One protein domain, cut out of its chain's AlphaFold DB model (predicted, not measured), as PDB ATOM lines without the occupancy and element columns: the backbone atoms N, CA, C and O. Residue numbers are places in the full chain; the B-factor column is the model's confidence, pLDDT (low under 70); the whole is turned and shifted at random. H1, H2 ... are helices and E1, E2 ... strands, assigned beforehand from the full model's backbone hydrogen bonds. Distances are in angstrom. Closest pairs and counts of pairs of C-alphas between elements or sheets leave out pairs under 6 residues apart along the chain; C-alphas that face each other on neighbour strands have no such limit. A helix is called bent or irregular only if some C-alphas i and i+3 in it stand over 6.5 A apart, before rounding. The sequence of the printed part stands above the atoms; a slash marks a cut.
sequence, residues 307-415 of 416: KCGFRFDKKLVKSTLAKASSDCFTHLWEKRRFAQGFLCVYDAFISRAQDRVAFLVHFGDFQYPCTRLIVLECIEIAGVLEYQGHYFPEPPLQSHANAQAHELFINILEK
ATOM      1  N   LYS A 307     -48.634 -31.321 -26.029       74.62
ATOM      2  CA  LYS A 307     -48.766 -29.866 -25.873       74.62
ATOM      3  C   LYS A 307     -47.963 -29.149 -26.969       74.62
ATOM      4  O   LYS A 307     -46.768 -29.393 -27.120       74.62
ATOM      5  N   CYS A 308     -48.603 -28.244 -27.712       84.31
ATOM      6  CA  CYS A 308     -47.898 -27.401 -28.676       84.31
ATOM      7  C   CYS A 308     -46.982 -26.429 -27.926       84.31
ATOM      8  O   CYS A 308     -47.454 -25.589 -27.165       84.31
ATOM      9  N   GLY A 309     -45.671 -26.536 -28.146       86.94
ATOM     10  CA  GLY A 309     -44.691 -25.661 -27.500       86.94
ATOM     11  C   GLY A 309     -44.619 -24.248 -28.088       86.94
ATOM     12  O   GLY A 309     -43.876 -23.430 -27.553       86.94
ATOM     13  N   PHE A 310     -45.328 -23.973 -29.192       93.75
ATOM     14  CA  PHE A 310     -45.285 -22.699 -29.925       93.75
ATOM     15  C   PHE A 310     -43.852 -22.223 -30.241       93.75
ATOM     16  O   PHE A 310     -43.544 -21.032 -30.152       93.75
ATOM     17  N   ARG A 311     -42.962 -23.169 -30.581       94.94
ATOM     18  CA  ARG A 311     -41.528 -22.937 -30.821       94.94
ATOM     19  C   ARG A 311     -41.224 -22.853 -32.311       94.94
ATOM     20  O   ARG A 311     -41.897 -23.469 -33.127       94.94
ATOM     21  N   PHE A 312     -40.149 -22.148 -32.642       96.69
ATOM     22  CA  PHE A 312     -39.653 -22.014 -34.007       96.69
ATOM     23  C   PHE A 312     -38.268 -22.656 -34.112       96.69
ATOM     24  O   PHE A 312     -37.391 -22.378 -33.292       96.69
ATOM     25  N   ASP A 313     -38.072 -23.527 -35.102       95.44
ATOM     26  CA  ASP A 313     -36.780 -24.172 -35.345       95.44
ATOM     27  C   ASP A 313     -35.718 -23.149 -35.786       95.44
ATOM     28  O   ASP A 313     -35.962 -22.327 -36.671       95.44
ATOM     29  N   LYS A 314     -34.509 -23.211 -35.208       94.62
ATOM     30  CA  LYS A 314     -33.443 -22.230 -35.486       94.62
ATOM     31  C   LYS A 314     -33.030 -22.209 -36.965       94.62
ATOM     32  O   LYS A 314     -32.701 -21.141 -37.484       94.62
ATOM     33  N   LYS A 315     -33.038 -23.356 -37.662       95.38
ATOM     34  CA  LYS A 315     -32.696 -23.419 -39.094       95.38
ATOM     35  C   LYS A 315     -33.801 -22.797 -39.940       95.38
ATOM     36  O   LYS A 315     -33.476 -22.084 -40.885       95.38
ATOM     37  N   LEU A 316     -35.065 -23.014 -39.577       95.38
ATOM     38  CA  LEU A 316     -36.214 -22.385 -40.235       95.38
ATOM     39  C   LEU A 316     -36.219 -20.857 -40.066       95.38
ATOM     40  O   LEU A 316     -36.474 -20.118 -41.018       95.38
ATOM     41  N   VAL A 317     -35.893 -20.365 -38.867       96.31
ATOM     42  CA  VAL A 317     -35.730 -18.924 -38.622       96.31
ATOM     43  C   VAL A 317     -34.619 -18.363 -39.510       96.31
ATOM     44  O   VAL A 317     -34.834 -17.389 -40.231       96.31
ATOM     45  N   LYS A 318     -33.452 -19.019 -39.523       94.69
ATOM     46  CA  LYS A 318     -32.316 -18.630 -40.365       94.69
ATOM     47  C   LYS A 318     -32.673 -18.601 -41.853       94.69
ATOM     48  O   LYS A 318     -32.319 -17.641 -42.535       94.69
ATOM     49  N   SER A 319     -33.342 -19.635 -42.367       93.25
ATOM     50  CA  SER A 319     -33.709 -19.708 -43.786       93.25
ATOM     51  C   SER A 319     -34.706 -18.615 -44.166       93.25
ATOM     52  O   SER A 319     -34.542 -17.991 -45.211       93.25
ATOM     53  N   THR A 320     -35.678 -18.327 -43.298       93.38
ATOM     54  CA  THR A 320     -36.667 -17.266 -43.521       93.38
ATOM     55  C   THR A 320     -36.001 -15.891 -43.573       93.38
ATOM     56  O   THR A 320     -36.256 -15.126 -44.498       93.38
ATOM     57  N   LEU A 321     -35.109 -15.585 -42.622       92.62
ATOM     58  CA  LEU A 321     -34.364 -14.319 -42.609       92.62
ATOM     59  C   LEU A 321     -33.487 -14.167 -43.858       92.62
ATOM     60  O   LEU A 321     -33.492 -13.110 -44.482       92.62
ATOM     61  N   ALA A 322     -32.807 -15.236 -44.283       89.88
ATOM     62  CA  ALA A 322     -31.978 -15.217 -45.490       89.88
ATOM     63  C   ALA A 322     -32.780 -14.930 -46.773       89.88
ATOM     64  O   ALA A 322     -32.258 -14.319 -47.703       89.88
ATOM     65  N   LYS A 323     -34.044 -15.365 -46.825       87.25
ATOM     66  CA  LYS A 323     -34.943 -15.149 -47.967       87.25
ATOM     67  C   LYS A 323     -35.707 -13.837 -47.906       87.25
ATOM     68  O   LYS A 323     -36.281 -13.433 -48.914       87.25
ATOM     69  N   ALA A 324     -35.699 -13.154 -46.766       80.94
ATOM     70  CA  ALA A 324     -36.521 -11.974 -46.551       80.94
ATOM     71  C   ALA A 324     -36.168 -10.794 -47.486       80.94
ATOM     72  O   ALA A 324     -36.960  -9.874 -47.660       80.94
ATOM     73  N   SER A 325     -35.005 -10.859 -48.135       74.56
ATOM     74  CA  SER A 325     -34.528  -9.949 -49.181       74.56
ATOM     75  C   SER A 325     -35.094 -10.208 -50.587       74.56
ATOM     76  O   SER A 325     -34.806  -9.435 -51.500       74.56
ATOM     77  N   SER A 326     -35.864 -11.284 -50.777       63.69
ATOM     78  CA  SER A 326     -36.444 -11.714 -52.058       63.69
ATOM     79  C   SER A 326     -37.972 -11.555 -52.085       63.69
ATOM     80  O   SER A 326     -38.612 -11.495 -51.035       63.69
ATOM     81  N   ASP A 327     -38.590 -11.556 -53.272       70.94
ATOM     82  CA  ASP A 327     -40.056 -11.467 -53.465       70.94
ATOM     83  C   ASP A 327     -40.844 -12.716 -52.971       70.94
ATOM     84  O   ASP A 327     -41.973 -12.981 -53.394       70.94
ATOM     85  N   CYS A 328     -40.285 -13.513 -52.052       75.50
ATOM     86  CA  CYS A 328     -40.840 -14.789 -51.583       75.50
ATOM     87  C   CYS A 328     -42.158 -14.659 -50.796       75.50
ATOM     88  O   CYS A 328     -42.868 -15.640 -50.592       75.50
ATOM     89  N   PHE A 329     -42.521 -13.453 -50.353       81.19
ATOM     90  CA  PHE A 329     -43.682 -13.219 -49.490       81.19
ATOM     91  C   PHE A 329     -45.007 -12.974 -50.229       81.19
ATOM     92  O   PHE A 329     -46.044 -12.776 -49.590       81.19
ATOM     93  N   THR A 330     -45.015 -13.014 -51.563       69.38
ATOM     94  CA  THR A 330     -46.204 -12.740 -52.393       69.38
ATOM     95  C   THR A 330     -47.406 -13.652 -52.089       69.38
ATOM     96  O   THR A 330     -48.548 -13.207 -52.204       69.38
ATOM     97  N   HIS A 331     -47.171 -14.883 -51.617       74.06
ATOM     98  CA  HIS A 331     -48.212 -15.876 -51.299       74.06
ATOM     99  C   HIS A 331     -48.634 -15.921 -49.815       74.06
ATOM    100  O   HIS A 331     -49.450 -16.758 -49.414       74.06
ATOM    101  N   LEU A 332     -48.106 -15.033 -48.964       83.38
ATOM    102  CA  LEU A 332     -48.421 -15.036 -47.527       83.38
ATOM    103  C   LEU A 332     -49.878 -14.686 -47.211       83.38
ATOM    104  O   LEU A 332     -50.418 -15.130 -46.195       83.38
ATOM    105  N   TRP A 333     -50.505 -13.878 -48.061       87.38
ATOM    106  CA  TRP A 333     -51.737 -13.150 -47.740       87.38
ATOM    107  C   TRP A 333     -53.004 -14.012 -47.765       87.38
ATOM    108  O   TRP A 333     -54.075 -13.557 -47.350       87.38
ATOM    109  N   GLU A 334     -52.899 -15.251 -48.243       86.06
ATOM    110  CA  GLU A 334     -54.021 -16.178 -48.331       86.06
ATOM    111  C   GLU A 334     -54.532 -16.585 -46.944       86.06
ATOM    112  O   GLU A 334     -53.795 -17.072 -46.078       86.06
ATOM    113  N   LYS A 335     -55.841 -16.408 -46.735       91.38
ATOM    114  CA  LYS A 335     -56.526 -16.861 -45.520       91.38
ATOM    115  C   LYS A 335     -56.698 -18.370 -45.572       91.38
ATOM    116  O   LYS A 335     -57.348 -18.892 -46.473       91.38
ATOM    117  N   ARG A 336     -56.200 -19.058 -44.551       93.69
ATOM    118  CA  ARG A 336     -56.340 -20.507 -44.397       93.69
ATOM    119  C   ARG A 336     -57.421 -20.780 -43.362       93.69
ATOM    120  O   ARG A 336     -57.371 -20.228 -42.266       93.69
ATOM    121  N   ARG A 337     -58.420 -21.588 -43.717       95.19
ATOM    122  CA  ARG A 337     -59.526 -21.984 -42.832       95.19
ATOM    123  C   ARG A 337     -59.454 -23.483 -42.588       95.19
ATOM    124  O   ARG A 337     -59.150 -24.238 -43.503       95.19
ATOM    125  N   PHE A 338     -59.776 -23.891 -41.373       92.19
ATOM    126  CA  PHE A 338     -59.917 -25.284 -40.968       92.19
ATOM    127  C   PHE A 338     -61.173 -25.430 -40.102       92.19
ATOM    128  O   PHE A 338     -61.850 -24.441 -39.813       92.19
ATOM    129  N   ALA A 339     -61.517 -26.665 -39.726       84.56
ATOM    130  CA  ALA A 339     -62.824 -27.005 -39.157       84.56
ATOM    131  C   ALA A 339     -63.259 -26.101 -37.986       84.56
ATOM    132  O   ALA A 339     -64.420 -25.707 -37.924       84.56
ATOM    133  N   GLN A 340     -62.331 -25.733 -37.097       82.81
ATOM    134  CA  GLN A 340     -62.613 -24.942 -35.892       82.81
ATOM    135  C   GLN A 340     -61.849 -23.611 -35.833       82.81
ATOM    136  O   GLN A 340     -61.758 -22.995 -34.775       82.81
ATOM    137  N   GLY A 341     -61.276 -23.139 -36.941       92.50
ATOM    138  CA  GLY A 341     -60.487 -21.914 -36.890       92.50
ATOM    139  C   GLY A 341     -59.860 -21.478 -38.201       92.50
ATOM    140  O   GLY A 341     -60.225 -21.917 -39.296       92.50
ATOM    141  N   PHE A 342     -58.927 -20.542 -38.085       96.06
ATOM    142  CA  PHE A 342     -58.261 -19.936 -39.225       96.06
ATOM    143  C   PHE A 342     -56.841 -19.470 -38.898       96.06
ATOM    144  O   PHE A 342     -56.439 -19.361 -37.741       96.06
ATOM    145  N   LEU A 343     -56.099 -19.154 -39.955       96.56
ATOM    146  CA  LEU A 343     -54.838 -18.427 -39.931       96.56
ATOM    147  C   LEU A 343     -54.844 -17.396 -41.064       96.56
ATOM    148  O   LEU A 343     -55.149 -17.707 -42.218       96.56
ATOM    149  N   CYS A 344     -54.483 -16.164 -40.736       95.31
ATOM    150  CA  CYS A 344     -54.311 -15.067 -41.672       95.31
ATOM    151  C   CYS A 344     -53.046 -14.293 -41.303       95.31
ATOM    152  O   CYS A 344     -52.980 -13.682 -40.236       95.31
ATOM    153  N   VAL A 345     -52.062 -14.295 -42.202       94.94
ATOM    154  CA  VAL A 345     -50.935 -13.364 -42.128       94.94
ATOM    155  C   VAL A 345     -51.422 -12.037 -42.696       94.94
ATOM    156  O   VAL A 345     -51.718 -11.921 -43.886       94.94
ATOM    157  N   TYR A 346     -51.607 -11.057 -41.819       92.94
ATOM    158  CA  TYR A 346     -52.120  -9.748 -42.199       92.94
ATOM    159  C   TYR A 346     -51.047  -8.926 -42.903       92.94
ATOM    160  O   TYR A 346     -51.320  -8.309 -43.931       92.94
ATOM    161  N   ASP A 347     -49.838  -8.938 -42.355       93.62
ATOM    162  CA  ASP A 347     -48.690  -8.224 -42.893       93.62
ATOM    163  C   ASP A 347     -47.393  -8.900 -42.426       93.62
ATOM    164  O   ASP A 347     -47.381  -9.599 -41.406       93.62
ATOM    165  N   ALA A 348     -46.321  -8.689 -43.177       94.94
ATOM    166  CA  ALA A 348     -44.964  -9.068 -42.827       94.94
ATOM    167  C   ALA A 348     -44.101  -7.807 -42.867       94.94
ATOM    168  O   ALA A 348     -44.245  -6.981 -43.765       94.94
ATOM    169  N   PHE A 349     -43.224  -7.647 -41.888       94.50
ATOM    170  CA  PHE A 349     -42.374  -6.479 -41.738       94.50
ATOM    171  C   PHE A 349     -40.922  -6.914 -41.666       94.50
ATOM    172  O   PHE A 349     -40.618  -7.896 -40.990       94.50
ATOM    173  N   ILE A 350     -40.030  -6.170 -42.308       94.12
ATOM    174  CA  ILE A 350     -38.608  -6.494 -42.384       94.12
ATOM    175  C   ILE A 350     -37.746  -5.314 -41.944       94.12
ATOM    176  O   ILE A 350     -38.020  -4.158 -42.249       94.12
ATOM    177  N   SER A 351     -36.695  -5.606 -41.192       92.69
ATOM    178  CA  SER A 351     -35.654  -4.635 -40.841       92.69
ATOM    179  C   SER A 351     -34.771  -4.295 -42.044       92.69
ATOM    180  O   SER A 351     -34.522  -5.130 -42.909       92.69
ATOM    181  N   ARG A 352     -34.195  -3.087 -42.066       88.12
ATOM    182  CA  ARG A 352     -33.231  -2.695 -43.114       88.12
ATOM    183  C   ARG A 352     -31.990  -3.586 -43.160       88.12
ATOM    184  O   ARG A 352     -31.484  -3.855 -44.241       88.12
ATOM    185  N   ALA A 353     -31.516  -4.028 -41.995       86.81
ATOM    186  CA  ALA A 353     -30.385  -4.946 -41.876       86.81
ATOM    187  C   ALA A 353     -30.755  -6.401 -42.222       86.81
ATOM    188  O   ALA A 353     -29.865  -7.239 -42.312       86.81
ATOM    189  N   GLN A 354     -32.048  -6.696 -42.422       86.62
ATOM    190  CA  GLN A 354     -32.582  -8.030 -42.722       86.62
ATOM    191  C   GLN A 354     -32.236  -9.084 -41.657       86.62
ATOM    192  O   GLN A 354     -32.292 -10.287 -41.897       86.62
ATOM    193  N   ASP A 355     -31.928  -8.629 -40.447       91.00
ATOM    194  CA  ASP A 355     -31.666  -9.450 -39.270       91.00
ATOM    195  C   ASP A 355     -32.958  -9.781 -38.510       91.00
ATOM    196  O   ASP A 355     -32.958 -10.626 -37.619       91.00
ATOM    197  N   ARG A 356     -34.071  -9.126 -38.861       94.44
ATOM    198  CA  ARG A 356     -35.390  -9.282 -38.232       94.44
ATOM    199  C   ARG A 356     -36.522  -9.290 -39.249       94.44
ATOM    200  O   ARG A 356     -36.587  -8.398 -40.101       94.44
ATOM    201  N   VAL A 357     -37.461 -10.217 -39.066       95.50
ATOM    202  CA  VAL A 357     -38.760 -10.265 -39.750       95.50
ATOM    203  C   VAL A 357     -39.863 -10.431 -38.709       95.50
ATOM    204  O   VAL A 357     -39.763 -11.280 -37.828       95.50
ATOM    205  N   ALA A 358     -40.934  -9.648 -38.806       96.06
ATOM    206  CA  ALA A 358     -42.109  -9.800 -37.956       96.06
ATOM    207  C   ALA A 358     -43.369 -10.048 -38.780       96.06
ATOM    208  O   ALA A 358     -43.629  -9.350 -39.754       96.06
ATOM    209  N   PHE A 359     -44.201 -10.988 -38.349       96.25
ATOM    210  CA  PHE A 359     -45.479 -11.299 -38.980       96.25
ATOM    211  C   PHE A 359     -46.617 -10.881 -38.060       96.25
ATOM    212  O   PHE A 359     -46.721 -11.372 -36.936       96.25
ATOM    213  N   LEU A 360     -47.494  -9.999 -38.535       95.56
ATOM    214  CA  LEU A 360     -48.746  -9.708 -37.848       95.56
ATOM    215  C   LEU A 360     -49.777 -10.751 -38.265       95.56
ATOM    216  O   LEU A 360     -50.211 -10.774 -39.417       95.56
ATOM    217  N   VAL A 361     -50.164 -11.615 -37.331       95.88
ATOM    218  CA  VAL A 361     -51.036 -12.761 -37.603       95.88
ATOM    219  C   VAL A 361     -52.344 -12.673 -36.823       95.88
ATOM    220  O   VAL A 361     -52.359 -12.353 -35.632       95.88
ATOM    221  N   HIS A 362     -53.443 -13.005 -37.498       94.88
ATOM    222  CA  HIS A 362     -54.749 -13.263 -36.899       94.88
ATOM    223  C   HIS A 362     -55.065 -14.743 -37.056       94.88
ATOM    224  O   HIS A 362     -55.018 -15.262 -38.173       94.88
ATOM    225  N   PHE A 363     -55.367 -15.434 -35.966       94.88
ATOM    226  CA  PHE A 363     -55.514 -16.882 -36.007       94.88
ATOM    227  C   PHE A 363     -56.317 -17.437 -34.838       94.88
ATOM    228  O   PHE A 363     -56.703 -16.702 -33.934       94.88
ATOM    229  N   GLY A 364     -56.533 -18.747 -34.848       90.62
ATOM    230  CA  GLY A 364     -57.237 -19.455 -33.790       90.62
ATOM    231  C   GLY A 364     -58.709 -19.624 -34.129       90.62
ATOM    232  O   GLY A 364     -59.078 -19.772 -35.294       90.62
ATOM    233  N   ASP A 365     -59.546 -19.650 -33.102       88.19
ATOM    234  CA  ASP A 365     -60.964 -19.961 -33.244       88.19
ATOM    235  C   ASP A 365     -61.774 -18.793 -33.833       88.19
ATOM    236  O   ASP A 365     -61.477 -17.623 -33.596       88.19
ATOM    237  N   PHE A 366     -62.829 -19.099 -34.594       86.00
ATOM    238  CA  PHE A 366     -63.680 -18.079 -35.221       86.00
ATOM    239  C   PHE A 366     -64.429 -17.186 -34.225       86.00
ATOM    240  O   PHE A 366     -64.691 -16.022 -34.523       86.00
ATOM    241  N   GLN A 367     -64.802 -17.722 -33.068       80.38
ATOM    242  CA  GLN A 367     -65.510 -16.999 -32.016       80.38
ATOM    243  C   GLN A 367     -64.541 -16.217 -31.127       80.38
ATOM    244  O   GLN A 367     -64.895 -15.143 -30.640       80.38
ATOM    245  N   TYR A 368     -63.316 -16.726 -30.955       80.06
ATOM    246  CA  TYR A 368     -62.278 -16.123 -30.115       80.06
ATOM    247  C   TYR A 368     -60.946 -16.014 -30.863       80.06
ATOM    248  O   TYR A 368     -59.988 -16.719 -30.537       80.06
ATOM    249  N   PRO A 369     -60.872 -15.132 -31.873       87.44
ATOM    250  CA  PRO A 369     -59.659 -14.966 -32.649       87.44
ATOM    251  C   PRO A 369     -58.545 -14.365 -31.793       87.44
ATOM    252  O   PRO A 369     -58.740 -13.403 -31.047       87.44
ATOM    253  N   CYS A 370     -57.346 -14.897 -31.965       88.62
ATOM    254  CA  CYS A 370     -56.117 -14.373 -31.408       88.62
ATOM    255  C   CYS A 370     -55.426 -13.458 -32.425       88.62
ATOM    256  O   CYS A 370     -55.465 -13.687 -33.635       88.62
ATOM    257  N   THR A 371     -54.767 -12.412 -31.929       92.56
ATOM    258  CA  THR A 371     -53.829 -11.612 -32.722       92.56
ATOM    259  C   THR A 371     -52.492 -11.557 -32.006       92.56
ATOM    260  O   THR A 371     -52.441 -11.299 -30.798       92.56
ATOM    261  N   ARG A 372     -51.411 -11.802 -32.748       93.62
ATOM    262  CA  ARG A 372     -50.032 -11.737 -32.253       93.62
ATOM    263  C   ARG A 372     -49.106 -11.170 -33.318       93.62
ATOM    264  O   ARG A 372     -49.403 -11.235 -34.510       93.62
ATOM    265  N   LEU A 373     -47.972 -10.648 -32.863       95.75
ATOM    266  CA  LEU A 373     -46.781 -10.576 -33.698       95.75
ATOM    267  C   LEU A 373     -45.988 -11.867 -33.498       95.75
ATOM    268  O   LEU A 373     -45.876 -12.349 -32.374       95.75
ATOM    269  N   ILE A 374     -45.445 -12.415 -34.575       97.12
ATOM    270  CA  ILE A 374     -44.401 -13.439 -34.524       97.12
ATOM    271  C   ILE A 374     -43.124 -12.764 -34.992       97.12
ATOM    272  O   ILE A 374     -43.083 -12.294 -36.125       97.12
ATOM    273  N   VAL A 375     -42.120 -12.674 -34.126       96.62
ATOM    274  CA  VAL A 375     -40.846 -12.014 -34.418       96.62
ATOM    275  C   VAL A 375     -39.782 -13.082 -34.600       96.62
ATOM    276  O   VAL A 375     -39.585 -13.924 -33.726       96.62
ATOM    277  N   LEU A 376     -39.129 -13.047 -35.755       97.06
ATOM    278  CA  LEU A 376     -37.967 -13.842 -36.113       97.06
ATOM    279  C   LEU A 376     -36.761 -12.909 -36.126       97.06
ATOM    280  O   LEU A 376     -36.798 -11.883 -36.805       97.06
ATOM    281  N   GLU A 377     -35.708 -13.239 -35.388       95.25
ATOM    282  CA  GLU A 377     -34.526 -12.390 -35.267       95.25
ATOM    283  C   GLU A 377     -33.218 -13.183 -35.248       95.25
ATOM    284  O   GLU A 377     -33.157 -14.322 -34.779       95.25
ATOM    285  N   CYS A 378     -32.173 -12.550 -35.770       94.44
ATOM    286  CA  CYS A 378     -30.780 -12.918 -35.608       94.44
ATOM    287  C   CYS A 378     -30.178 -12.017 -34.524       94.44
ATOM    288  O   CYS A 378     -30.244 -10.792 -34.626       94.44
ATOM    289  N   ILE A 379     -29.603 -12.619 -33.489       88.31
ATOM    290  CA  ILE A 379     -28.913 -11.916 -32.406       88.31
ATOM    291  C   ILE A 379     -27.507 -12.479 -32.250       88.31
ATOM    292  O   ILE A 379     -27.286 -13.672 -32.432       88.31
ATOM    293  N   GLU A 380     -26.548 -11.631 -31.902       87.12
ATOM    294  CA  GLU A 380     -25.185 -12.063 -31.606       87.12
ATOM    295  C   GLU A 380     -24.991 -12.152 -30.091       87.12
ATOM    296  O   GLU A 380     -25.172 -11.168 -29.373       87.12
ATOM    297  N   ILE A 381     -24.622 -13.334 -29.598       85.19
ATOM    298  CA  ILE A 381     -24.323 -13.575 -28.184       85.19
ATOM    299  C   ILE A 381     -22.898 -14.107 -28.095       85.19
ATOM    300  O   ILE A 381     -22.596 -15.182 -28.606       85.19
ATOM    301  N   ALA A 382     -22.013 -13.342 -27.449       87.75
ATOM    302  CA  ALA A 382     -20.608 -13.707 -27.251       87.75
ATOM    303  C   ALA A 382     -19.878 -14.128 -28.551       87.75
ATOM    304  O   ALA A 382     -19.100 -15.080 -28.553       87.75
ATOM    305  N   GLY A 383     -20.139 -13.432 -29.666       87.81
ATOM    306  CA  GLY A 383     -19.522 -13.716 -30.968       87.81
ATOM    307  C   GLY A 383     -20.204 -14.817 -31.786       87.81
ATOM    308  O   GLY A 383     -19.728 -15.160 -32.868       87.81
ATOM    309  N   VAL A 384     -21.305 -15.396 -31.293       89.25
ATOM    310  CA  VAL A 384     -22.060 -16.450 -31.982       89.25
ATOM    311  C   VAL A 384     -23.417 -15.915 -32.425       89.25
ATOM    312  O   VAL A 384     -24.177 -15.379 -31.620       89.25
ATOM    313  N   LEU A 385     -23.737 -16.097 -33.709       90.69
ATOM    314  CA  LEU A 385     -25.062 -15.785 -34.243       90.69
ATOM    315  C   LEU A 385     -26.084 -16.824 -33.776       90.69
ATOM    316  O   LEU A 385     -25.982 -18.013 -34.091       90.69
ATOM    317  N   GLU A 386     -27.109 -16.355 -33.081       93.12
ATOM    318  CA  GLU A 386     -28.288 -17.119 -32.722       93.12
ATOM    319  C   GLU A 386     -29.517 -16.644 -33.489       93.12
ATOM    320  O   GLU A 386     -29.752 -15.453 -33.665       93.12
ATOM    321  N   TYR A 387     -30.342 -17.604 -33.893       95.50
ATOM    322  CA  TYR A 387     -31.610 -17.354 -34.562       95.50
ATOM    323  C   TYR A 387     -32.744 -17.746 -33.631       95.50
ATOM    324  O   TYR A 387     -32.794 -18.888 -33.164       95.50
ATOM    325  N   GLN A 388     -33.637 -16.805 -33.352       95.31
ATOM    326  CA  GLN A 388     -34.730 -16.995 -32.412       95.31
ATOM    327  C   GLN A 388     -36.048 -16.550 -33.040       95.31
ATOM    328  O   GLN A 388     -36.120 -15.544 -33.740       95.31
ATOM    329  N   GLY A 389     -37.096 -17.334 -32.804       96.69
ATOM    330  CA  GLY A 389     -38.461 -16.996 -33.177       96.69
ATOM    331  C   GLY A 389     -39.339 -17.025 -31.938       96.69
ATOM    332  O   GLY A 389     -39.245 -17.965 -31.147       96.69
ATOM    333  N   HIS A 390     -40.183 -16.015 -31.759       95.62
ATOM    334  CA  HIS A 390     -41.087 -15.950 -30.617       95.62
ATOM    335  C   HIS A 390     -42.388 -15.214 -30.948       95.62
ATOM    336  O   HIS A 390     -42.460 -14.366 -31.838       95.62
ATOM    337  N   TYR A 391     -43.438 -15.543 -30.199       94.88
ATOM    338  CA  TYR A 391     -44.677 -14.772 -30.188       94.88
ATOM    339  C   TYR A 391     -44.533 -13.556 -29.277       94.88
ATOM    340  O   TYR A 391     -43.974 -13.656 -28.188       94.88
ATOM    341  N   PHE A 392     -45.104 -12.431 -29.689       91.38
ATOM    342  CA  PHE A 392     -45.107 -11.190 -28.930       91.38
ATOM    343  C   PHE A 392     -46.548 -10.723 -28.607       91.38
ATOM    344  O   PHE A 392     -47.410 -10.729 -29.500       91.38
ATOM    345  N   PRO A 393     -46.827 -10.260 -27.364       82.88
ATOM    346  CA  PRO A 393     -45.899 -10.192 -26.221       82.88
ATOM    347  C   PRO A 393     -45.627 -11.550 -25.561       82.88
ATOM    348  O   PRO A 393     -44.649 -11.686 -24.841       82.88
ATOM    349  N   GLU A 394     -46.483 -12.538 -25.815       87.06
ATOM    350  CA  GLU A 394     -46.378 -13.898 -25.292       87.06
ATOM    351  C   GLU A 394     -47.062 -14.884 -26.258       87.06
ATOM    352  O   GLU A 394     -47.881 -14.456 -27.094       87.06
ATOM    353  N   PRO A 395     -46.771 -16.194 -26.154       90.81
ATOM    354  CA  PRO A 395     -47.470 -17.238 -26.899       90.81
ATOM    355  C   PRO A 395     -49.000 -17.165 -26.765       90.81
ATOM    356  O   PRO A 395     -49.536 -16.613 -25.799       90.81
ATOM    357  N   PRO A 396     -49.756 -17.675 -27.751       90.12
ATOM    358  CA  PRO A 396     -51.189 -17.856 -27.573       90.12
ATOM    359  C   PRO A 396     -51.467 -18.908 -26.492       90.12
ATOM    360  O   PRO A 396     -50.680 -19.829 -26.287       90.12
ATOM    361  N   LEU A 397     -52.637 -18.812 -25.860       88.00
ATOM    362  CA  LEU A 397     -53.129 -19.861 -24.972       88.00
ATOM    363  C   LEU A 397     -53.222 -21.209 -25.689       88.00
ATOM    364  O   LEU A 397     -53.546 -21.275 -26.884       88.00
ATOM    365  N   GLN A 398     -52.998 -22.283 -24.939       85.19
ATOM    366  CA  GLN A 398     -53.073 -23.632 -25.470       85.19
ATOM    367  C   GLN A 398     -54.521 -23.968 -25.862       85.19
ATOM    368  O   GLN A 398     -55.387 -24.171 -25.023       85.19
ATOM    369  N   SER A 399     -54.801 -24.017 -27.162       82.69
ATOM    370  CA  SER A 399     -56.067 -24.522 -27.698       82.69
ATOM    371  C   SER A 399     -55.815 -25.243 -29.015       82.69
ATOM    372  O   SER A 399     -54.836 -24.936 -29.699       82.69
ATOM    373  N   HIS A 400     -56.699 -26.170 -29.398       80.75
ATOM    374  CA  HIS A 400     -56.562 -26.911 -30.656       80.75
ATOM    375  C   HIS A 400     -56.456 -25.971 -31.867       80.75
ATOM    376  O   HIS A 400     -55.544 -26.099 -32.678       80.75
ATOM    377  N   ALA A 401     -57.323 -24.955 -31.936       88.38
ATOM    378  CA  ALA A 401     -57.297 -23.983 -33.023       88.38
ATOM    379  C   ALA A 401     -55.999 -23.156 -33.049       88.38
ATOM    380  O   ALA A 401     -55.485 -22.864 -34.128       88.38
ATOM    381  N   ASN A 402     -55.437 -22.800 -31.887       91.62
ATOM    382  CA  ASN A 402     -54.159 -22.084 -31.829       91.62
ATOM    383  C   ASN A 402     -52.981 -22.984 -32.225       91.62
ATOM    384  O   ASN A 402     -52.108 -22.530 -32.961       91.62
ATOM    385  N   ALA A 403     -52.965 -24.241 -31.775       91.12
ATOM    386  CA  ALA A 403     -51.935 -25.219 -32.123       91.12
ATOM    387  C   ALA A 403     -51.938 -25.523 -33.629       91.12
ATOM    388  O   ALA A 403     -50.916 -25.372 -34.290       91.12
ATOM    389  N   GLN A 404     -53.109 -25.825 -34.197       92.44
ATOM    390  CA  GLN A 404     -53.256 -26.076 -35.630       92.44
ATOM    391  C   GLN A 404     -52.879 -24.846 -36.468       92.44
ATOM    392  O   GLN A 404     -52.237 -24.965 -37.510       92.44
ATOM    393  N   ALA A 405     -53.243 -23.641 -36.022       95.00
ATOM    394  CA  ALA A 405     -52.819 -22.419 -36.694       95.00
ATOM    395  C   ALA A 405     -51.303 -22.179 -36.607       95.00
ATOM    396  O   ALA A 405     -50.726 -21.675 -37.567       95.00
ATOM    397  N   HIS A 406     -50.657 -22.533 -35.491       95.75
ATOM    398  CA  HIS A 406     -49.201 -22.477 -35.368       95.75
ATOM    399  C   HIS A 406     -48.529 -23.441 -36.352       95.75
ATOM    400  O   HIS A 406     -47.675 -23.012 -37.117       95.75
ATOM    401  N   GLU A 407     -48.974 -24.697 -36.420       94.19
ATOM    402  CA  GLU A 407     -48.466 -25.686 -37.384       94.19
ATOM    403  C   GLU A 407     -48.657 -25.228 -38.834       94.19
ATOM    404  O   GLU A 407     -47.736 -25.285 -39.647       94.19
ATOM    405  N   LEU A 408     -49.836 -24.691 -39.164       94.38
ATOM    406  CA  LEU A 408     -50.082 -24.098 -40.477       94.38
ATOM    407  C   LEU A 408     -49.132 -22.936 -40.763       94.38
ATOM    408  O   LEU A 408     -48.710 -22.784 -41.904       94.38
ATOM    409  N   PHE A 409     -48.799 -22.123 -39.760       95.88
ATOM    410  CA  PHE A 409     -47.851 -21.029 -39.922       95.88
ATOM    411  C   PHE A 409     -46.424 -21.535 -40.159       95.88
ATOM    412  O   PHE A 409     -45.760 -21.039 -41.065       95.88
ATOM    413  N   ILE A 410     -45.982 -22.568 -39.438       95.81
ATOM    414  CA  ILE A 410     -44.693 -23.233 -39.685       95.81
ATOM    415  C   ILE A 410     -44.619 -23.760 -41.125       95.81
ATOM    416  O   ILE A 410     -43.684 -23.423 -41.847       95.81
ATOM    417  N   ASN A 411     -45.658 -24.455 -41.597       93.50
ATOM    418  CA  ASN A 411     -45.729 -24.964 -42.973       93.50
ATOM    419  C   ASN A 411     -45.683 -23.858 -44.045       93.50
ATOM    420  O   ASN A 411     -45.347 -24.124 -45.199       93.50
ATOM    421  N   ILE A 412     -46.088 -22.627 -43.711       92.00
ATOM    422  CA  ILE A 412     -45.932 -21.470 -44.604       92.00
ATOM    423  C   ILE A 412     -44.473 -21.048 -44.640       92.00
ATOM    424  O   ILE A 412     -43.939 -20.868 -45.730       92.00
ATOM    425  N   LEU A 413     -43.844 -20.898 -43.472       92.50
ATOM    426  CA  LEU A 413     -42.445 -20.494 -43.378       92.50
ATOM    427  C   LEU A 413     -41.515 -21.475 -44.097       92.50
ATOM    428  O   LEU A 413     -40.559 -21.046 -44.725       92.50
ATOM    429  N   GLU A 414     -41.810 -22.774 -44.061       91.50
ATOM    430  CA  GLU A 414     -41.032 -23.796 -44.777       91.50
ATOM    431  C   GLU A 414     -41.116 -23.674 -46.307       91.50
ATOM    432  O   GLU A 414     -40.247 -24.183 -47.017       91.50
ATOM    433  N   LYS A 415     -42.166 -23.019 -46.818       87.38
ATOM    434  CA  LYS A 415     -42.418 -22.825 -48.255       87.38
ATOM    435  C   LYS A 415     -41.965 -21.468 -48.781       87.38
ATOM    436  O   LYS A 415     -41.864 -21.330 -50.000       87.38
TER     437      LYS A 415
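AT A GLANCE: This is residues 307 to 415 of the 416 residues of the protein "tRNA (guanine-N(7)-)-methyltransferase" of Helicobacter canis (UniProt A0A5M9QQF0). A long, twisted sheet of five antiparallel strands, folded back and forth hairpin after hairpin, has two helices over one face: H3 runs slantwise over E2 and E3, and H1 crosses E4 and E5. The strands run roughly along the longest axis, and the short helix H2 lies off the sheet. The printed part has 109 residues with three named helices and five named strands, in the order H1 H2 E1 E2 E3 E4 E5 H3; the sheet's order is E1 E2 E3 E4 E5, and the class is mixed, helices and strands. The whole is compact, with a radius of gyration of the C-alphas of 13.8 A, and spans 45 by 30 by 20 A.

HOW THE PARTS SIT: The sheet is made of E1, residues 336 to 338, E2, residues 341 to 351, E3, residues 356 to 364, E4, residues 369 to 381, and E5, residues 384 to 392. These form a meander, each strand the antiparallel neighbour of the one before, with E1 and E5 as edge strands. In the hairpin E1 and E2, N 336 and O 343 are within hydrogen-bond range at 2.9 A; in E2 and E3, N 344 and O 362 at 2.8 A; in E3 and E4, N 370 and O 363 at 2.7 A; in E4 and E5, N 379 and O 386 at 2.8 A. E4 bends by 54 degrees at residue 378. H3, residues 400 to 413, and H1, residues 314 to 323, are on one face of the sheet, giving two layers, helices over strands. H3 has a height over the sheet of 8.0 A and stands at 42 degrees to E2 on the local plane, slantwise to the strands; its closest C-alphas to E3 are those of Asn 402 and Gly 364, 4.5 A apart. H1, also at a height of 8.0 A, runs across the strands at 88 degrees to E5 on the local plane; the closest C-alphas are those of Lys 314 and Tyr 387, 5.3 A. H1 and H3 are close but not clearly touching, with the C-alphas of Thr 320 and Leu 413 6.6 A apart. H2, residues 327 to 331, is not on the sheet and is apart from H3. In H1 and H3 every O i to N i+4 pair is within hydrogen-bond range; in H2 0 of 1 is, and 0 of 2 O i to N i+3 pairs.

IN THESE COORDINATES: H1 begins at C-alpha 314 (-33.443, -22.230, -35.486) and is 14.4 A long. H2 is 9.5 A long and irregular, with C-alphas 328 and 331 7.5 A apart. E1 is 6.9 A long, E2 30.5 A, E3 24.5 A, E4 35.6 A and E5 23.8 A. H3, 20.1 A long, ends at C-alpha 413 (-42.445, -20.494, -43.378).

THE WHOLE: The C-alphas of Gln 367 and Gly 383, 46.1 A apart, are the two farthest apart. The printed part has no cut, and no link is long. The mean pLDDT of the printed part is 90.1; residues 326 and 330 are under 70.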